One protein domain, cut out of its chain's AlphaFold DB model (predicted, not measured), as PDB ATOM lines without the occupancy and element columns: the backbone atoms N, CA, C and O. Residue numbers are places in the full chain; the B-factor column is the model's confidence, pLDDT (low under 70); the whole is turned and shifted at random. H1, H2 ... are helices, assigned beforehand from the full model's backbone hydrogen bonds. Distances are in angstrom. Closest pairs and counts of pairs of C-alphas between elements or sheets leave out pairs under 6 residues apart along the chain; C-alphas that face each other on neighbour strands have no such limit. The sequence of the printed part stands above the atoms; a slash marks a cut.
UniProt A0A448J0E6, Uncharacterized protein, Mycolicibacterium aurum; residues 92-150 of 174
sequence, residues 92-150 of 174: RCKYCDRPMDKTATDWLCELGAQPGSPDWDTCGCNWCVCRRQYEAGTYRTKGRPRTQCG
ATOM      1  N   ARG A  92     125.086 136.421 141.129       75.94
ATOM      2  CA  ARG A  92     125.102 135.649 139.877       75.94
ATOM      3  C   ARG A  92     126.249 136.100 138.982       75.94
ATOM      4  O   ARG A  92     126.636 137.267 138.986       75.94
ATOM      5  N   CYS A  93     126.789 135.173 138.199       79.25
ATOM      6  CA  CYS A  93     127.824 135.485 137.220       79.25
ATOM      7  C   CYS A  93     127.252 136.321 136.068       79.25
ATOM      8  O   CYS A  93     126.370 135.844 135.364       79.25
ATOM      9  N   LYS A  94     127.850 137.482 135.772       81.69
ATOM     10  CA  LYS A  94     127.476 138.378 134.656       81.69
ATOM     11  C   LYS A  94     127.371 137.681 133.288       81.69
ATOM     12  O   LYS A  94     126.685 138.169 132.399       81.69
ATOM     13  N   TYR A  95     128.103 136.585 133.071       85.56
ATOM     14  CA  TYR A  95     128.249 135.969 131.745       85.56
ATOM     15  C   TYR A  95     127.501 134.655 131.535       85.56
ATOM     16  O   TYR A  95     127.381 134.211 130.385       85.56
ATOM     17  N   CYS A  96     127.128 133.970 132.610       82.38
ATOM     18  CA  CYS A  96     126.455 132.674 132.531       82.38
ATOM     19  C   CYS A  96     125.278 132.545 133.494       82.38
ATOM     20  O   CYS A  96     124.702 131.464 133.563       82.38
ATOM     21  N   ASP A  97     124.985 133.594 134.268       79.06
ATOM     22  CA  ASP A  97     123.890 133.709 135.239       79.06
ATOM     23  C   ASP A  97     123.821 132.617 136.307       79.06
ATOM     24  O   ASP A  97     122.910 132.601 137.137       79.06
ATOM     25  N   ARG A  98     124.822 131.732 136.343       78.81
ATOM     26  CA  ARG A  98     124.963 130.727 137.385       78.81
ATOM     27  C   ARG A  98     125.187 131.432 138.722       78.81
ATOM     28  O   ARG A  98     125.924 132.430 138.751       78.81
ATOM     29  N   PRO A  99     124.577 130.926 139.807       71.31
ATOM     30  CA  PRO A  99     124.894 131.396 141.144       71.31
ATOM     31  C   PRO A  99     126.403 131.266 141.345       71.31
ATOM     32  O   PRO A  99     127.002 130.246 141.003       71.31
ATOM     33  N   MET A 100     127.033 132.348 141.788       68.19
ATOM     34  CA  MET A 100     128.429 132.306 142.182       68.19
ATOM     35  C   MET A 100     128.504 131.585 143.515       68.19
ATOM     36  O   MET A 100     127.695 131.851 144.408       68.19
ATOM     37  N   ASP A 101     129.462 130.670 143.632       59.19
ATOM     38  CA  ASP A 101     129.666 129.959 144.879       59.19
ATOM     39  C   ASP A 101     129.920 130.977 145.995       59.19
ATOM     40  O   ASP A 101     130.797 131.843 145.915       59.19
ATOM     41  N   LYS A 102     129.090 130.894 147.041       53.66
ATOM     42  CA  LYS A 102     129.254 131.659 148.284       53.66
ATOM     43  C   LYS A 102     130.449 131.161 149.092       53.66
ATOM     44  O   LYS A 102     130.767 131.733 150.128       53.66
ATOM     45  N   THR A 103     131.085 130.078 148.656       51.19
ATOM     46  CA  THR A 103     132.205 129.497 149.366       51.19
ATOM     47  C   THR A 103     133.407 130.404 149.208       51.19
ATOM     48  O   THR A 103     133.970 130.592 148.131       51.19
ATOM     49  N   ALA A 104     133.817 130.947 150.341       51.41
ATOM     50  CA  ALA A 104     135.084 131.603 150.554       51.41
ATOM     51  C   ALA A 104     136.270 130.615 150.452       51.41
ATOM     52  O   ALA A 104     137.216 130.704 151.220       51.41
ATOM     53  N   THR A 105     136.249 129.661 149.517       51.06
ATOM     54  CA  THR A 105     137.325 128.671 149.327       51.06
ATOM     55  C   THR A 105     138.652 129.306 148.913       51.06
ATOM     56  O   THR A 105     139.695 128.694 149.096       51.06
ATOM     57  N   ASP A 106     138.623 130.542 148.406       55.72
ATOM     58  CA  ASP A 106     139.823 131.328 148.086       55.72
ATOM     59  C   ASP A 106     140.455 132.000 149.328       55.72
ATOM     60  O   ASP A 106     141.519 132.608 149.225       55.72
ATOM     61  N   TRP A 107     139.803 131.949 150.493       63.41
ATOM     62  CA  TRP A 107     140.272 132.616 151.705       63.41
ATOM     63  C   TRP A 107     141.182 131.662 152.465       63.41
ATOM     64  O   TRP A 107     140.740 130.593 152.865       63.41
ATOM     65  N   LEU A 108     142.446 132.038 152.652       69.88
ATOM     66  CA  LEU A 108     143.415 131.274 153.436       69.88
ATOM     67  C   LEU A 108     143.582 131.923 154.815       69.88
ATOM     68  O   LEU A 108     143.757 133.137 154.903       69.88
ATOM     69  N   CYS A 109     143.513 131.133 155.889       76.44
ATOM     70  CA  CYS A 109     143.812 131.612 157.237       76.44
ATOM     71  C   CYS A 109     145.301 131.950 157.348       76.44
ATOM     72  O   CYS A 109     146.151 131.112 157.053       76.44
ATOM     73  N   GLU A 110     145.620 133.153 157.833       72.88
ATOM     74  CA  GLU A 110     147.007 133.589 158.081       72.88
ATOM     75  C   GLU A 110     147.722 132.705 159.105       72.88
ATOM     76  O   GLU A 110     148.933 132.525 159.035       72.88
ATOM     77  N   LEU A 111     146.966 132.136 160.045       81.56
ATOM     78  CA  LEU A 111     147.485 131.282 161.112       81.56
ATOM     79  C   LEU A 111     147.527 129.799 160.718       81.56
ATOM     80  O   LEU A 111     147.787 128.950 161.564       81.56
ATOM     81  N   GLY A 112     147.253 129.469 159.452       82.06
ATOM     82  CA  GLY A 112     147.398 128.107 158.938       82.06
ATOM     83  C   GLY A 112     146.324 127.119 159.399       82.06
ATOM     84  O   GLY A 112     146.485 125.918 159.179       82.06
ATOM     85  N   ALA A 113     145.220 127.587 159.997       81.75
ATOM     86  CA  ALA A 113     144.042 126.737 160.184       81.75
ATOM     87  C   ALA A 113     143.605 126.162 158.820       81.75
ATOM     88  O   ALA A 113     143.891 126.762 157.787       81.75
ATOM     89  N   GLN A 114     142.914 125.022 158.783       77.56
ATOM     90  CA  GLN A 114     142.446 124.435 157.520       77.56
ATOM     91  C   GLN A 114     140.969 124.754 157.266       77.56
ATOM     92  O   GLN A 114     140.187 124.725 158.212       77.56
ATOM     93  N   PRO A 115     140.545 125.000 156.012       70.38
ATOM     94  CA  PRO A 115     139.135 125.198 155.693       70.38
ATOM     95  C   PRO A 115     138.251 124.073 156.249       70.38
ATOM     96  O   PRO A 115     138.465 122.904 155.941       70.38
ATOM     97  N   GLY A 116     137.255 124.437 157.062       72.19
ATOM     98  CA  GLY A 116     136.326 123.490 157.691       72.19
ATOM     99  C   GLY A 116     136.810 122.868 159.006       72.19
ATOM    100  O   GLY A 116     136.095 122.040 159.568       72.19
ATOM    101  N   SER A 117     137.987 123.246 159.520       80.44
ATOM    102  CA  SER A 117     138.398 122.871 160.877       80.44
ATOM    103  C   SER A 117     137.706 123.747 161.940       80.44
ATOM    104  O   SER A 117     137.360 124.895 161.660       80.44
ATOM    105  N   PRO A 118     137.545 123.277 163.192       80.62
ATOM    106  CA  PRO A 118     136.987 124.096 164.279       80.62
ATOM    107  C   PRO A 118     137.787 125.386 164.526       80.62
ATOM    108  O   PRO A 118     137.232 126.455 164.802       80.62
ATOM    109  N   ASP A 119     139.107 125.300 164.364       81.56
ATOM    110  CA  ASP A 119     140.019 126.436 164.496       81.56
ATOM    111  C   ASP A 119     139.790 127.477 163.396       81.56
ATOM    112  O   ASP A 119     139.977 128.671 163.608       81.56
ATOM    113  N   TRP A 120     139.338 127.055 162.214       73.00
ATOM    114  CA  TRP A 120     139.052 127.943 161.090       73.00
ATOM    115  C   TRP A 120     137.820 128.825 161.319       73.00
ATOM    116  O   TRP A 120     137.786 129.975 160.861       73.00
ATOM    117  N   ASP A 121     136.828 128.319 162.055       77.31
ATOM    118  CA  ASP A 121     135.592 129.036 162.402       77.31
ATOM    119  C   ASP A 121     135.754 129.970 163.606       77.31
ATOM    120  O   ASP A 121     135.111 131.024 163.688       77.31
ATOM    121  N   THR A 122     136.679 129.636 164.504       84.50
ATOM    122  CA  THR A 122     136.982 130.436 165.695       84.50
ATOM    123  C   THR A 122     138.113 131.445 165.476       84.50
ATOM    124  O   THR A 122     138.156 132.463 166.170       84.50
ATOM    125  N   CYS A 123     138.976 131.243 164.471       83.19
ATOM    126  CA  CYS A 123     140.129 132.101 164.203       83.19
ATOM    127  C   CYS A 123     139.760 133.585 164.017       83.19
ATOM    128  O   CYS A 123     138.891 133.959 163.224       83.19
ATOM    129  N   GLY A 124     140.477 134.452 164.736       80.31
ATOM    130  CA  GLY A 124     140.332 135.908 164.700       80.31
ATOM    131  C   GLY A 124     141.209 136.632 163.674       80.31
ATOM    132  O   GLY A 124     141.210 137.859 163.676       80.31
ATOM    133  N   CYS A 125     141.960 135.924 162.820       81.12
ATOM    134  CA  CYS A 125     142.804 136.587 161.820       81.12
ATOM    135  C   CYS A 125     141.964 137.388 160.816       81.12
ATOM    136  O   CYS A 125     140.776 137.108 160.608       81.12
ATOM    137  N   ASN A 126     142.584 138.373 160.163       73.69
ATOM    138  CA  ASN A 126     141.876 139.308 159.290       73.69
ATOM    139  C   ASN A 126     141.105 138.579 158.170       73.69
ATOM    140  O   ASN A 126     139.945 138.895 157.904       73.69
ATOM    141  N   TRP A 127     141.698 137.533 157.580       75.88
ATOM    142  CA  TRP A 127     141.044 136.727 156.541       75.88
ATOM    143  C   TRP A 127     139.880 135.891 157.072       75.88
ATOM    144  O   TRP A 127     138.829 135.861 156.438       75.88
ATOM    145  N   CYS A 128     140.002 135.271 158.249       79.31
ATOM    146  CA  CYS A 128     138.897 134.525 158.862       79.31
ATOM    147  C   CYS A 128     137.742 135.446 159.285       79.31
ATOM    148  O   CYS A 128     136.577 135.070 159.168       79.31
ATOM    149  N   VAL A 129     138.031 136.673 159.728       81.06
ATOM    150  CA  VAL A 129     137.009 137.688 160.034       81.06
ATOM    151  C   VAL A 129     136.288 138.139 158.766       81.06
ATOM    152  O   VAL A 129     135.059 138.106 158.712       81.06
ATOM    153  N   CYS A 130     137.030 138.508 157.725       76.12
ATOM    154  CA  CYS A 130     136.457 138.930 156.450       76.12
ATOM    155  C   CYS A 130     135.656 137.802 155.772       76.12
ATOM    156  O   CYS A 130     134.574 138.053 155.241       76.12
ATOM    157  N   ARG A 131     136.123 136.549 155.866       78.12
ATOM    158  CA  ARG A 131     135.369 135.353 155.466       78.12
ATOM    159  C   ARG A 131     134.036 135.261 156.200       78.12
ATOM    160  O   ARG A 131     133.006 135.150 155.546       78.12
ATOM    161  N   ARG A 132     134.040 135.328 157.538       77.06
ATOM    162  CA  ARG A 132     132.810 135.247 158.347       77.06
ATOM    163  C   ARG A 132     131.831 136.358 157.988       77.06
ATOM    164  O   ARG A 132     130.639 136.115 157.844       77.06
ATOM    165  N   GLN A 133     132.333 137.570 157.765       77.69
ATOM    166  CA  GLN A 133     131.514 138.669 157.262       77.69
ATOM    167  C   GLN A 133     130.953 138.365 155.862       77.69
ATOM    168  O   GLN A 133     129.822 138.747 155.567       77.69
ATOM    169  N   TYR A 134     131.713 137.694 154.992       74.88
ATOM    170  CA  TYR A 134     131.304 137.382 153.618       74.88
ATOM    171  C   TYR A 134     130.226 136.302 153.600       74.88
ATOM    172  O   TYR A 134     129.191 136.485 152.961       74.88
ATOM    173  N   GLU A 135     130.419 135.235 154.372       72.50
ATOM    174  CA  GLU A 135     129.430 134.179 154.603       72.50
ATOM    175  C   GLU A 135     128.144 134.747 155.230       72.50
ATOM    176  O   GLU A 135     127.043 134.389 154.813       72.50
ATOM    177  N   ALA A 136     128.272 135.710 156.151       71.12
ATOM    178  CA  ALA A 136     127.151 136.439 156.744       71.12
ATOM    179  C   ALA A 136     126.538 137.520 155.828       71.12
ATOM    180  O   ALA A 136     125.593 138.197 156.231       71.12
ATOM    181  N   GLY A 137     127.077 137.746 154.623       64.56
ATOM    182  CA  GLY A 137     126.599 138.774 153.690       64.56
ATOM    183  C   GLY A 137     126.816 140.223 154.153       64.56
ATOM    184  O   GLY A 137     126.253 141.149 153.575       64.56
ATOM    185  N   THR A 138     127.627 140.436 155.189       71.31
ATOM    186  CA  THR A 138     127.948 141.755 155.762       71.31
ATOM    187  C   THR A 138     129.292 142.301 155.288       71.31
ATOM    188  O   THR A 138     129.607 143.465 155.542       71.31
ATOM    189  N   TYR A 139     130.085 141.490 154.581       70.06
ATOM    190  CA  TYR A 139     131.406 141.891 154.118       70.06
ATOM    191  C   TYR A 139     131.322 143.002 153.081       70.06
ATOM    192  O   TYR A 139     130.924 142.807 151.931       70.06
ATOM    193  N   ARG A 140     131.753 144.189 153.500       62.59
ATOM    194  CA  ARG A 140     131.954 145.335 152.623       62.59
ATOM    195  C   ARG A 140     133.357 145.231 152.039       62.59
ATOM    196  O   ARG A 140     134.311 145.759 152.603       62.59
ATOM    197  N   THR A 141     133.497 144.526 150.917       54.88
ATOM    198  CA  THR A 141     134.763 144.481 150.181       54.88
ATOM    199  C   THR A 141     135.219 145.914 149.868       54.88
ATOM    200  O   THR A 141     134.539 146.636 149.139       54.88
ATOM    201  N   LYS A 142     136.416 146.322 150.316       46.75
ATOM    202  CA  LYS A 142     137.129 147.514 149.794       46.75
ATOM    203  C   LYS A 142     137.637 147.305 148.344       46.75
ATOM    204  O   LYS A 142     138.677 147.810 147.945       46.75
ATOM    205  N   GLY A 143     136.892 146.547 147.544       50.06
ATOM    206  CA  GLY A 143     137.136 146.206 146.146       50.06
ATOM    207  C   GLY A 143     135.840 145.683 145.530       50.06
ATOM    208  O   GLY A 143     134.986 145.154 146.239       50.06
ATOM    209  N   ARG A 144     135.629 145.857 144.222       43.19
ATOM    210  CA  ARG A 144     134.402 145.351 143.585       43.19
ATOM    211  C   ARG A 144     134.369 143.815 143.697       43.19
ATOM    212  O   ARG A 144     135.362 143.190 143.320       43.19
ATOM    213  N   PRO A 145     133.267 143.203 144.181       55.50
ATOM    214  CA  PRO A 145     133.096 141.754 144.149       55.50
ATOM    215  C   PRO A 145     133.387 141.213 142.750       55.50
ATOM    216  O   PRO A 145     133.110 141.886 141.749       55.50
ATOM    217  N   ARG A 146     133.931 139.993 142.657       59.19
ATOM    218  CA  ARG A 146     134.078 139.344 141.349       59.19
ATOM    219  C   ARG A 146     132.694 139.255 140.713       59.19
ATOM    220  O   ARG A 146     131.787 138.664 141.279       59.19
ATOM    221  N   THR A 147     132.544 139.819 139.520       69.25
ATOM    222  CA  THR A 147     131.288 139.796 138.755       69.25
ATOM    223  C   THR A 147     131.090 138.483 137.987       69.25
ATOM    224  O   THR A 147     130.141 138.355 137.218       69.25
ATOM    225  N   GLN A 148     131.994 137.505 138.141       78.94
ATOM    226  CA  GLN A 148     132.011 136.276 137.347       78.94
ATOM    227  C   GLN A 148     132.494 135.037 138.121       78.94
ATOM    228  O   GLN A 148     133.418 135.123 138.928       78.94
ATOM    229  N   CYS A 149     131.952 133.862 137.780       76.06
ATOM    230  CA  CYS A 149     132.177 132.563 138.442       76.06
ATOM    231  C   CYS A 149     133.540 131.884 138.181       76.06
ATOM    232  O   CYS A 149     133.700 130.700 138.443       76.06
ATOM    233  N   GLY A 150     134.521 132.569 137.586       74.81
ATOM    234  CA  GLY A 150     135.877 132.023 137.397       74.81
ATOM    235  C   GLY A 150     136.046 130.897 136.358       74.81
ATOM    236  O   GLY A 150     137.191 130.566 136.032       74.81
TER     237      GLY A 150
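AT A GLANCE: This is residues 92 to 150 of the 174 residues of an uncharacterized protein of Mycolicibacterium aurum (UniProt A0A448J0E6). The model shows little regular structure: an elongated loop of chain with two short helices, H1 and then H2, in one half of its length. Residues 92 to 117 run from one end to the other without a named element, and after H2 residues 136 to 150 fold back toward the first residues. The printed part has 59 residues, of which 15 are in named elements; the class is all helix, with no named strand. It is only just loose, close to compact, with a radius of gyration of the C-alphas of 12.6 A and spans of 36 by 21 by 17 A.

IN THESE COORDINATES: H1 is residues 118 to 122, 6.5 A long, beginning at C-alpha 118 (136.987, 124.096, 164.279). H2 is residues 126 to 135, 14.3 A long, ending at C-alpha 135 (129.430, 134.179, 154.603).

HOW THE PARTS SIT: H1 and H2 only just touch, with 3 pairs of C-alphas within 8 A; the closest are those of Trp 120 and Cys 128, 7.0 A apart. In both helices every O i to N i+4 pair is within hydrogen-bond range.

THE WHOLE: The C-alphas farthest apart, of Tyr 95 and Asp 119, are 36.1 A apart. The printed part has no cut, and the link from H1 to H2 is tight. Mean pLDDT of the printed part is 71.3; residues 100 to 108, 137 and 140 to 147 are under 70.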